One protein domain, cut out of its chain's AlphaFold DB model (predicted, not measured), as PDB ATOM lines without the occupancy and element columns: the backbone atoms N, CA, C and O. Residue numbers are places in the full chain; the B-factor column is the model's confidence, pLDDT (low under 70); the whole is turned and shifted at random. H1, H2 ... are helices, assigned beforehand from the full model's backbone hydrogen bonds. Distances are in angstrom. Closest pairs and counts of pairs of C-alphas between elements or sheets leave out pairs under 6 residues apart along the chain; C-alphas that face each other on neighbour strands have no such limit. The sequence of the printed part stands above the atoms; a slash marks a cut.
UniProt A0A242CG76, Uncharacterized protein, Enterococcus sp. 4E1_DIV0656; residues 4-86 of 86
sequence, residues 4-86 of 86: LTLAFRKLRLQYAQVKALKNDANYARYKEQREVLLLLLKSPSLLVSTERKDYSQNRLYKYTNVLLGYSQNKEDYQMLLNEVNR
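AT A GLANCE: This is residues 4 to 86 of the 86 residues of an uncharacterized protein of Enterococcus sp. 4E1_DIV0656 (UniProt A0A242CG76). One long helix, H1, runs through the middle, with the long helix H2 folded back along one side of it and the shorter H5 along its other side, while H4 runs across H1 at a steep angle and links round into H5 at a corner. The very short H3 packs on the first part of H1, and residues 23 to 28, around the turn from H1 to H2, stick out. The printed part has 83 residues with five named helices, in the order H1, H2, H3, H4, H5, and no named strand; the class is all helix. It is compact, with a radius of gyration of the C-alphas of 12.1 A and spans of 33 by 30 by 18 A.

HOW THE PARTS SIT: The hub is H1, residues 4 to 20, which touches the four other helices. With residues 11 to 18 alone it touches H2, residues 27 to 42; the closest C-alphas, of Val 18 and Gln 33, are 5.7 A apart. H1 and H2 form a helical hairpin, running opposite ways at a shallow tilt of 23 degrees. H5, residues 74 to 84, touches H1 and runs the same way at a shallow tilt of 16 degrees; the closest C-alphas, of Gln 17 and Val 84, are 6.0 A apart. H4, residues 61 to 72, touches H1 with residues 67 to 72 alone, at a steep tilt of 60 degrees, opposite ways; the closest C-alphas, of Arg 9 and Ser 71, are 5.5 A apart. H3, residues 44 to 48, touches residues 4 to 11 of H1; the closest C-alphas, of Ala 7 and Leu 47, are 4.3 A apart. H4 and H5 touch only at the corner by their link, where the closest C-alphas, of Tyr 70 and Tyr 77, are 5.0 A apart. H2 and H4 are close but not clearly touching; their closest C-alphas, of Val 36 and Tyr 63, are 7.1 A apart. H2 and H5 are apart, and so are H3 and H5. The helix packing is mostly aligned, but only just: of the 3 pairs of helices that touch, not only at the corner, and have a tilt, 2 are at a shallow tilt. In H1, H2, H3, H4 and H5 every O i to N i+4 pair is within hydrogen-bond range.

IN THESE COORDINATES: H1 is 24.1 A long from C-alpha 4 at (-12.829, 4.486, 42.545) to C-alpha 20. H2 measures 22.5 A, H4 16.3 A and H5 15.5 A; H3 has 5 residues. H5 ends with C-alpha 84 at (-11.684, 26.089, 40.996).

THE WHOLE: The C-alphas farthest apart, of Leu 4 and Ala 25, are 34.0 A apart. The printed part has no cut. The link from H3 to H4, residues 49 to 60, is long. The mean pLDDT of the printed part is 94.1, and no printed residue is under 70.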
ATOM      1  N   LEU A   4     -13.511   3.785  41.455       95.06
ATOM      2  CA  LEU A   4     -12.829   4.486  42.545       95.06
ATOM      3  C   LEU A   4     -12.182   5.788  42.070       95.06
ATOM      4  O   LEU A   4     -12.304   6.808  42.741       95.06
ATOM      5  N   THR A   5     -11.556   5.792  40.889       95.94
ATOM      6  CA  THR A   5     -11.016   7.026  40.304       95.94
ATOM      7  C   THR A   5     -12.133   8.029  40.014       95.94
ATOM      8  O   THR A   5     -11.972   9.205  40.328       95.94
ATOM      9  N   LEU A   6     -13.278   7.582  39.483       96.56
ATOM     10  CA  LEU A   6     -14.448   8.442  39.269       96.56
ATOM     11  C   LEU A   6     -14.940   9.060  40.581       96.56
ATOM     12  O   LEU A   6     -15.107  10.274  40.670       96.56
ATOM     13  N   ALA A   7     -15.142   8.220  41.598       97.06
ATOM     14  CA  ALA A   7     -15.593   8.643  42.916       97.06
ATOM     15  C   ALA A   7     -14.640   9.672  43.532       97.06
ATOM     16  O   ALA A   7     -15.076  10.737  43.968       97.06
ATOM     17  N   PHE A   8     -13.336   9.390  43.499       97.12
ATOM     18  CA  PHE A   8     -12.316  10.297  44.008       97.12
ATOM     19  C   PHE A   8     -12.329  11.642  43.277       97.12
ATOM     20  O   PHE A   8     -12.302  12.687  43.922       97.12
ATOM     21  N   ARG A   9     -12.417  11.635  41.942       97.62
ATOM     22  CA  ARG A   9     -12.464  12.864  41.137       97.62
ATOM     23  C   ARG A   9     -13.686  13.718  41.463       97.62
ATOM     24  O   ARG A   9     -13.518  14.904  41.735       97.62
ATOM     25  N   LYS A  10     -14.880  13.116  41.527       97.75
ATOM     26  CA  LYS A  10     -16.111  13.828  41.909       97.75
ATOM     27  C   LYS A  10     -15.996  14.440  43.301       97.75
ATOM     28  O   LYS A  10     -16.326  15.608  43.485       97.75
ATOM     29  N   LEU A  11     -15.506  13.665  44.271       97.69
ATOM     30  CA  LEU A  11     -15.380  14.125  45.650       97.69
ATOM     31  C   LEU A  11     -14.347  15.252  45.777       97.69
ATOM     32  O   LEU A  11     -14.613  16.255  46.435       97.69
ATOM     33  N   ARG A  12     -13.194  15.121  45.110       97.62
ATOM     34  CA  ARG A  12     -12.140  16.141  45.108       97.62
ATOM     35  C   ARG A  12     -12.595  17.438  44.444       97.62
ATOM     36  O   ARG A  12     -12.335  18.500  45.002       97.62
ATOM     37  N   LEU A  13     -13.285  17.362  43.304       97.62
ATOM     38  CA  LEU A  13     -13.865  18.539  42.649       97.62
ATOM     39  C   LEU A  13     -14.889  19.227  43.553       97.62
ATOM     40  O   LEU A  13     -14.780  20.429  43.784       97.62
ATOM     41  N   GLN A  14     -15.827  18.470  44.130       97.75
ATOM     42  CA  GLN A  14     -16.847  19.042  45.009       97.75
ATOM     43  C   GLN A  14     -16.228  19.696  46.250       97.75
ATOM     44  O   GLN A  14     -16.625  20.788  46.655       97.75
ATOM     45  N   TYR A  15     -15.231  19.051  46.857       97.44
ATOM     46  CA  TYR A  15     -14.519  19.613  47.999       97.44
ATOM     47  C   TYR A  15     -13.790  20.913  47.636       97.44
ATOM     48  O   TYR A  15     -13.876  21.891  48.380       97.44
ATOM     49  N   ALA A  16     -13.115  20.950  46.482       96.25
ATOM     50  CA  ALA A  16     -12.449  22.154  45.995       96.25
ATOM     51  C   ALA A  16     -13.453  23.301  45.782       96.25
ATOM     52  O   ALA A  16     -13.205  24.411  46.246       96.25
ATOM     53  N   GLN A  17     -14.619  23.022  45.189       95.38
ATOM     54  CA  GLN A  17     -15.675  24.020  44.973       95.38
ATOM     55  C   GLN A  17     -16.203  24.596  46.291       95.38
ATOM     56  O   GLN A  17     -16.347  25.809  46.427       95.38
ATOM     57  N   VAL A  18     -16.443  23.747  47.295       95.88
ATOM     58  CA  VAL A  18     -16.847  24.202  48.636       95.88
ATOM     59  C   VAL A  18     -15.762  25.066  49.278       95.88
ATOM     60  O   VAL A  18     -16.076  26.085  49.891       95.88
ATOM     61  N   LYS A  19     -14.489  24.672  49.145       94.69
ATOM     62  CA  LYS A  19     -13.359  25.416  49.708       94.69
ATOM     63  C   LYS A  19     -13.219  26.798  49.066       94.69
ATOM     64  O   LYS A  19     -13.058  27.768  49.803       94.69
ATOM     65  N   ALA A  20     -13.320  26.883  47.739       92.75
ATOM     66  CA  ALA A  20     -13.234  28.136  46.990       92.75
ATOM     67  C   ALA A  20     -14.326  29.133  47.412       92.75
ATOM     68  O   ALA A  20     -14.072  30.322  47.556       92.75
ATOM     69  N   LEU A  21     -15.529  28.633  47.708       92.31
ATOM     70  CA  LEU A  21     -16.678  29.465  48.069       92.31
ATOM     71  C   LEU A  21     -16.759  29.824  49.563       92.31
ATOM     72  O   LEU A  21     -17.671  30.543  49.962       92.31
ATOM     73  N   LYS A  22     -15.851  29.326  50.417       87.06
ATOM     74  CA  LYS A  22     -15.953  29.483  51.884       87.06
ATOM     75  C   LYS A  22     -16.006  30.949  52.334       87.06
ATOM     76  O   LYS A  22     -16.684  31.247  53.313       87.06
ATOM     77  N   ASN A  23     -15.294  31.823  51.627       82.00
ATOM     78  CA  ASN A  23     -15.204  33.254  51.922       82.00
ATOM     79  C   ASN A  23     -15.884  34.114  50.839       82.00
ATOM     80  O   ASN A  23     -15.647  35.316  50.775       82.00
ATOM     81  N   ASP A  24     -16.682  33.501  49.962       81.69
ATOM     82  CA  ASP A  24     -17.397  34.207  48.901       81.69
ATOM     83  C   ASP A  24     -18.564  35.010  49.503       81.69
ATOM     84  O   ASP A  24     -19.245  34.553  50.427       81.69
ATOM     85  N   ALA A  25     -18.818  36.207  48.968       80.25
ATOM     86  CA  ALA A  25     -19.969  37.029  49.336       80.25
ATOM     87  C   ALA A  25     -21.305  36.304  49.068       80.25
ATOM     88  O   ALA A  25     -22.313  36.568  49.728       80.25
ATOM     89  N   ASN A  26     -21.323  35.348  48.132       82.88
ATOM     90  CA  ASN A  26     -22.494  34.541  47.813       82.88
ATOM     91  C   ASN A  26     -22.631  33.309  48.730       82.88
ATOM     92  O   ASN A  26     -22.412  32.156  48.336       82.88
ATOM     93  N   TYR A  27     -23.083  33.554  49.962       88.62
ATOM     94  CA  TYR A  27     -23.322  32.508  50.961       88.62
ATOM     95  C   TYR A  27     -24.341  31.443  50.509       88.62
ATOM     96  O   TYR A  27     -24.222  30.269  50.869       88.62
ATOM     97  N   ALA A  28     -25.330  31.820  49.690       91.31
ATOM     98  CA  ALA A  28     -26.331  30.886  49.172       91.31
ATOM     99  C   ALA A  28     -25.689  29.818  48.273       91.31
ATOM    100  O   ALA A  28     -25.958  28.624  48.433       91.31
ATOM    101  N   ARG A  29     -24.777  30.234  47.386       90.62
ATOM    102  CA  ARG A  29     -24.016  29.321  46.527       90.62
ATOM    103  C   ARG A  29     -23.123  28.394  47.349       90.62
ATOM    104  O   ARG A  29     -23.099  27.192  47.088       90.62
ATOM    105  N   TYR A  30     -22.439  28.919  48.365       93.62
ATOM    106  CA  TYR A  30     -21.645  28.105  49.291       93.62
ATOM    107  C   TYR A  30     -22.493  27.035  49.996       93.62
ATOM    108  O   TYR A  30     -22.108  25.862  50.040       93.62
ATOM    109  N   LYS A  31     -23.672  27.413  50.506       94.88
ATOM    110  CA  LYS A  31     -24.594  26.481  51.167       94.88
ATOM    111  C   LYS A  31     -25.048  25.366  50.222       94.88
ATOM    112  O   LYS A  31     -24.967  24.202  50.605       94.88
ATOM    113  N   GLU A  32     -25.433  25.693  48.986       95.00
ATOM    114  CA  GLU A  32     -25.801  24.678  47.986       95.00
ATOM    115  C   GLU A  32     -24.647  23.701  47.708       95.00
ATOM    116  O   GLU A  32     -24.854  22.489  47.718       95.00
ATOM    117  N   GLN A  33     -23.412  24.188  47.529       95.88
ATOM    118  CA  GLN A  33     -22.264  23.300  47.297       95.88
ATOM    119  C   GLN A  33     -21.946  22.411  48.509       95.88
ATOM    120  O   GLN A  33     -21.525  21.261  48.353       95.88
ATOM    121  N   ARG A  34     -22.186  22.891  49.734       96.94
ATOM    122  CA  ARG A  34     -22.080  22.044  50.931       96.94
ATOM    123  C   ARG A  34     -23.144  20.956  50.970       96.94
ATOM    124  O   ARG A  34     -22.825  19.830  51.342       96.94
ATOM    125  N   GLU A  35     -24.376  21.264  50.580       97.56
ATOM    126  CA  GLU A  35     -25.453  20.271  50.493       97.56
ATOM    127  C   GLU A  35     -25.122  19.175  49.470       97.56
ATOM    128  O   GLU A  35     -25.321  17.994  49.757       97.56
ATOM    129  N   VAL A  36     -24.525  19.533  48.327       97.31
ATOM    130  CA  VAL A  36     -24.036  18.555  47.337       97.31
ATOM    131  C   VAL A  36     -22.927  17.679  47.922       97.31
ATOM    132  O   VAL A  36     -22.967  16.459  47.768       97.31
ATOM    133  N   LEU A  37     -21.957  18.263  48.635       97.75
ATOM    134  CA  LEU A  37     -20.895  17.489  49.284       97.75
ATOM    135  C   LEU A  37     -21.470  16.481  50.289       97.75
ATOM    136  O   LEU A  37     -21.093  15.311  50.278       97.75
ATOM    137  N   LEU A  38     -22.422  16.911  51.121       97.75
ATOM    138  CA  LEU A  38     -23.102  16.032  52.071       97.75
ATOM    139  C   LEU A  38     -23.898  14.927  51.365       97.75
ATOM    140  O   LEU A  38     -23.872  13.786  51.819       97.75
ATOM    141  N   LEU A  39     -24.577  15.238  50.257       97.25
ATOM    142  CA  LEU A  39     -25.299  14.253  49.451       97.25
ATOM    143  C   LEU A  39     -24.358  13.158  48.926       97.25
ATOM    144  O   LEU A  39     -24.669  11.975  49.053       97.25
ATOM    145  N   LEU A  40     -23.195  13.540  48.391       96.88
ATOM    146  CA  LEU A  40     -22.196  12.594  47.887       96.88
ATOM    147  C   LEU A  40     -21.625  11.700  48.994       96.88
ATOM    148  O   LEU A  40     -21.452  10.503  48.777       96.88
ATOM    149  N   LEU A  41     -21.366  12.260  50.181       96.00
ATOM    150  CA  LEU A  41     -20.875  11.503  51.337       96.00
ATOM    151  C   LEU A  41     -21.930  10.532  51.889       96.00
ATOM    152  O   LEU A  41     -21.593   9.419  52.281       96.00
ATOM    153  N   LYS A  42     -23.207  10.934  51.894       96.81
ATOM    154  CA  LYS A  42     -24.329  10.095  52.349       96.81
ATOM    155  C   LYS A  42     -24.733   9.026  51.337       96.81
ATOM    156  O   LYS A  42     -25.327   8.026  51.720       96.81
ATOM    157  N   SER A  43     -24.441   9.241  50.056       95.12
ATOM    158  CA  SER A  43     -24.846   8.352  48.965       95.12
ATOM    159  C   SER A  43     -23.644   7.946  48.106       95.12
ATOM    160  O   SER A  43     -23.487   8.453  46.991       95.12
ATOM    161  N   PRO A  44     -22.807   6.990  48.564       93.56
ATOM    162  CA  PRO A  44     -21.635   6.527  47.813       93.56
ATOM    163  C   PRO A  44     -21.959   6.011  46.403       93.56
ATOM    164  O   PRO A  44     -21.124   6.090  45.501       93.56
ATOM    165  N   SER A  45     -23.188   5.539  46.176       95.31
ATOM    166  CA  SER A  45     -23.682   5.150  44.851       95.31
ATOM    167  C   SER A  45     -23.604   6.295  43.829       95.31
ATOM    168  O   SER A  45     -23.284   6.049  42.668       95.31
ATOM    169  N   LEU A  46     -23.807   7.553  44.240       95.56
ATOM    170  CA  LEU A  46     -23.704   8.729  43.364       95.56
ATOM    171  C   LEU A  46     -22.256   9.038  42.964       95.56
ATOM    172  O   LEU A  46     -22.004   9.517  41.853       95.56
ATOM    173  N   LEU A  47     -21.293   8.729  43.836       95.75
ATOM    174  CA  LEU A  47     -19.869   8.903  43.552       95.75
ATOM    175  C   LEU A  47     -19.414   7.942  42.446       95.75
ATOM    176  O   LEU A  47     -18.764   8.359  41.487       95.75
ATOM    177  N   VAL A  48     -19.829   6.678  42.517       96.06
ATOM    178  CA  VAL A  48     -19.428   5.650  41.540       96.06
ATOM    179  C   VAL A  48     -20.330   5.569  40.305       96.06
ATOM    180  O   VAL A  48     -19.958   4.912  39.336       96.06
ATOM    181  N   SER A  49     -21.502   6.213  40.320       94.56
ATOM    182  CA  SER A  49     -22.448   6.161  39.200       94.56
ATOM    183  C   SER A  49     -21.887   6.839  37.951       94.56
ATOM    184  O   SER A  49     -21.366   7.953  38.011       94.56
ATOM    185  N   THR A  50     -22.028   6.173  36.810       94.44
ATOM    186  CA  THR A  50     -21.689   6.693  35.478       94.44
ATOM    187  C   THR A  50     -22.901   7.253  34.738       94.44
ATOM    188  O   THR A  50     -22.787   7.621  33.574       94.44
ATOM    189  N   GLU A  51     -24.053   7.312  35.400       94.75
ATOM    190  CA  GLU A  51     -25.328   7.705  34.812       94.75
ATOM    191  C   GLU A  51     -25.760   9.068  35.336       94.75
ATOM    192  O   GLU A  51     -25.554   9.402  36.509       94.75
ATOM    193  N   ARG A  52     -26.409   9.843  34.466       93.81
ATOM    194  CA  ARG A  52     -27.056  11.085  34.879       93.81
ATOM    195  C   ARG A  52     -28.261  10.754  35.752       93.81
ATOM    196  O   ARG A  52     -28.963   9.774  35.517       93.81
ATOM    197  N   LYS A  53     -28.498  11.581  36.763       94.06
ATOM    198  CA  LYS A  53     -29.662  11.484  37.641       94.06
ATOM    199  C   LYS A  53     -30.704  12.521  37.256       94.06
ATOM    200  O   LYS A  53     -30.354  13.618  36.816       94.06
ATOM    201  N   ASP A  54     -31.968  12.152  37.415       92.81
ATOM    202  CA  ASP A  54     -33.088  13.006  37.048       92.81
ATOM    203  C   ASP A  54     -33.224  14.179  38.026       92.81
ATOM    204  O   ASP A  54     -33.531  14.010  39.205       92.81
ATOM    205  N   TYR A  55     -33.005  15.386  37.510       86.44
ATOM    206  CA  TYR A  55     -33.106  16.634  38.260       86.44
ATOM    207  C   TYR A  55     -34.492  16.854  38.884       86.44
ATOM    208  O   TYR A  55     -34.577  17.501  39.929       86.44
ATOM    209  N   SER A  56     -35.555  16.297  38.291       90.56
ATOM    210  CA  SER A  56     -36.915  16.393  38.834       90.56
ATOM    211  C   SER A  56     -37.044  15.729  40.213       90.56
ATOM    212  O   SER A  56     -37.790  16.207  41.064       90.56
ATOM    213  N   GLN A  57     -36.261  14.674  40.470       91.69
ATOM    214  CA  GLN A  57     -36.285  13.927  41.728       91.69
ATOM    215  C   GLN A  57     -35.487  14.615  42.836       91.69
ATOM    216  O   GLN A  57     -35.818  14.510  44.016       91.69
ATOM    217  N   ASN A  58     -34.399  15.294  42.473       93.00
ATOM    218  CA  ASN A  58     -33.595  16.066  43.407       93.00
ATOM    219  C   ASN A  58     -32.834  17.161  42.664       93.00
ATOM    220  O   ASN A  58     -31.943  16.886  41.856       93.00
ATOM    221  N   ARG A  59     -33.106  18.420  43.021       93.19
ATOM    222  CA  ARG A  59     -32.466  19.577  42.387       93.19
ATOM    223  C   ARG A  59     -30.934  19.559  42.466       93.19
ATOM    224  O   ARG A  59     -30.254  20.088  41.590       93.19
ATOM    225  N   LEU A  60     -30.361  18.937  43.496       94.94
ATOM    226  CA  LEU A  60     -28.909  18.851  43.667       94.94
ATOM    227  C   LEU A  60     -28.256  17.947  42.612       94.94
ATOM    228  O   LEU A  60     -27.056  18.067  42.364       94.94
ATOM    229  N   TYR A  61     -29.037  17.107  41.924       95.50
ATOM    230  CA  TYR A  61     -28.523  16.266  40.850       95.50
ATOM    231  C   TYR A  61     -28.026  17.048  39.635       95.50
ATOM    232  O   TYR A  61     -27.192  16.529  38.891       95.50
ATOM    233  N   LYS A  62     -28.413  18.324  39.466       94.94
ATOM    234  CA  LYS A  62     -27.767  19.189  38.462       94.94
ATOM    235  C   LYS A  62     -26.253  19.245  38.686       94.94
ATOM    236  O   LYS A  62     -25.487  19.089  37.741       94.94
ATOM    237  N   TYR A  63     -25.822  19.357  39.943       95.06
ATOM    238  CA  TYR A  63     -24.411  19.433  40.305       95.06
ATOM    239  C   TYR A  63     -23.719  18.080  40.181       95.06
ATOM    240  O   TYR A  63     -22.629  18.000  39.624       95.06
ATOM    241  N   THR A  64     -24.367  16.992  40.607       94.75
ATOM    242  CA  THR A  64     -23.777  15.652  40.464       94.75
ATOM    243  C   THR A  64     -23.605  15.247  39.000       94.75
ATOM    244  O   THR A  64     -22.634  14.572  38.666       94.75
ATOM    245  N   ASN A  65     -24.510  15.686  38.118       95.62
ATOM    246  CA  ASN A  65     -24.414  15.467  36.675       95.62
ATOM    247  C   ASN A  65     -23.272  16.275  36.045       95.62
ATOM    248  O   ASN A  65     -22.562  15.753  35.188       95.62
ATOM    249  N   VAL A  66     -23.062  17.518  36.489       95.25
ATOM    250  CA  VAL A  66     -21.900  18.324  36.080       95.25
ATOM    251  C   VAL A  66     -20.604  17.653  36.534       95.25
ATOM    252  O   VAL A  66     -19.720  17.414  35.715       95.25
ATOM    253  N   LEU A  67     -20.512  17.251  37.807       96.25
ATOM    254  CA  LEU A  67     -19.350  16.526  38.330       96.25
ATOM    255  C   LEU A  67     -19.074  15.241  37.548       96.25
ATOM    256  O   LEU A  67     -17.912  14.912  37.317       96.25
ATOM    257  N   LEU A  68     -20.118  14.507  37.153       96.38
ATOM    258  CA  LEU A  68     -19.980  13.314  36.324       96.38
ATOM    259  C   LEU A  68     -19.299  13.641  34.992       96.38
ATOM    260  O   LEU A  68     -18.318  12.973  34.673       96.38
ATOM    261  N   GLY A  69     -19.768  14.669  34.279       95.31
ATOM    262  CA  GLY A  69     -19.186  15.091  33.001       95.31
ATOM    263  C   GLY A  69     -17.688  15.378  33.116       95.31
ATOM    264  O   GLY A  69     -16.886  14.742  32.441       95.31
ATOM    265  N   TYR A  70     -17.294  16.234  34.063       96.44
ATOM    266  CA  TYR A  70     -15.884  16.596  34.247       96.44
ATOM    267  C   TYR A  70     -15.019  15.469  34.818       96.44
ATOM    268  O   TYR A  70     -13.818  15.430  34.584       96.44
ATOM    269  N   SER A  71     -15.588  14.537  35.585       96.38
ATOM    270  CA  SER A  71     -14.791  13.484  36.229       96.38
ATOM    271  C   SER A  71     -14.450  12.325  35.291       96.38
ATOM    272  O   SER A  71     -13.504  11.583  35.574       96.38
ATOM    273  N   GLN A  72     -15.214  12.141  34.208       93.44
ATOM    274  CA  GLN A  72     -15.059  11.024  33.270       93.44
ATOM    275  C   GLN A  72     -13.748  11.087  32.483       93.44
ATOM    276  O   GLN A  72     -13.067  10.067  32.338       93.44
ATOM    277  N   ASN A  73     -13.376  12.281  32.035       93.50
ATOM    278  CA  ASN A  73     -12.169  12.547  31.267       93.50
ATOM    279  C   ASN A  73     -11.067  13.143  32.179       93.50
ATOM    280  O   ASN A  73     -11.357  13.762  33.202       93.50
ATOM    281  N   LYS A  74      -9.784  12.855  31.907       94.62
ATOM    282  CA  LYS A  74      -8.672  13.328  32.758       94.62
ATOM    283  C   LYS A  74      -8.391  14.810  32.523       94.62
ATOM    284  O   LYS A  74      -8.126  15.520  33.489       94.62
ATOM    285  N   GLU A  75      -8.414  15.235  31.273       96.12
ATOM    286  CA  GLU A  75      -8.156  16.595  30.820       96.12
ATOM    287  C   GLU A  75      -9.222  17.547  31.381       96.12
ATOM    288  O   GLU A  75      -8.869  18.506  32.066       96.12
ATOM    289  N   ASP A  76     -10.505  17.207  31.238       95.94
ATOM    290  CA  ASP A  76     -11.636  17.980  31.775       95.94
ATOM    291  C   ASP A  76     -11.588  18.089  33.303       95.94
ATOM    292  O   ASP A  76     -11.797  19.161  33.879       95.94
ATOM    293  N   TYR A  77     -11.260  16.981  33.973       97.38
ATOM    294  CA  TYR A  77     -11.086  16.950  35.421       97.38
ATOM    295  C   TYR A  77      -9.982  17.914  35.872       97.38
ATOM    296  O   TYR A  77     -10.175  18.652  36.838       97.38
ATOM    297  N   GLN A  78      -8.831  17.909  35.192       97.31
ATOM    298  CA  GLN A  78      -7.720  18.801  35.535       97.31
ATOM    299  C   GLN A  78      -8.047  20.257  35.213       97.31
ATOM    300  O   GLN A  78      -7.735  21.133  36.013       97.31
ATOM    301  N   MET A  79      -8.707  20.513  34.084       96.50
ATOM    302  CA  MET A  79      -9.144  21.848  33.691       96.50
ATOM    303  C   MET A  79     -10.035  22.472  34.768       96.50
ATOM    304  O   MET A  79      -9.687  23.523  35.308       96.50
ATOM    305  N   LEU A  80     -11.127  21.795  35.145       95.75
ATOM    306  CA  LEU A  80     -12.049  22.313  36.156       95.75
ATOM    307  C   LEU A  80     -11.383  22.421  37.531       95.75
ATOM    308  O   LEU A  80     -11.603  23.386  38.259       95.75
ATOM    309  N   LEU A  81     -10.559  21.443  37.912       96.31
ATOM    310  CA  LEU A  81      -9.862  21.496  39.194       96.31
ATOM    311  C   LEU A  81      -8.912  22.699  39.271       96.31
ATOM    312  O   LEU A  81      -8.816  23.324  40.324       96.31
ATOM    313  N   ASN A  82      -8.217  23.021  38.182       95.31
ATOM    314  CA  ASN A  82      -7.345  24.188  38.119       95.31
ATOM    315  C   ASN A  82      -8.150  25.488  38.163       95.31
ATOM    316  O   ASN A  82      -7.750  26.409  38.863       95.31
ATOM    317  N   GLU A  83      -9.287  25.553  37.471       93.25
ATOM    318  CA  GLU A  83     -10.188  26.710  37.501       93.25
ATOM    319  C   GLU A  83     -10.710  26.996  38.914       93.25
ATOM    320  O   GLU A  83     -10.682  28.135  39.361       93.25
ATOM    321  N   VAL A  84     -11.124  25.957  39.642       92.12
ATOM    322  CA  VAL A  84     -11.684  26.089  40.996       92.12
ATOM    323  C   VAL A  84     -10.628  26.449  42.050       92.12
ATOM    324  O   VAL A  84     -10.975  26.986  43.097       92.12
ATOM    325  N   ASN A  85      -9.353  26.124  41.817       88.75
ATOM    326  CA  ASN A  85      -8.264  26.425  42.755       88.75
ATOM    327  C   ASN A  85      -7.522  27.738  42.451       88.75
ATOM    328  O   ASN A  85      -6.563  28.041  43.164       88.75
ATOM    329  N   ARG A  86      -7.911  28.464  41.398       77.56
ATOM    330  CA  ARG A  86      -7.431  29.828  41.141       77.56
ATOM    331  C   ARG A  86      -8.029  30.800  42.149       77.56
ATOM    332  O   ARG A  86      -7.271  31.705  42.555       77.56
TER     333      ARG A  86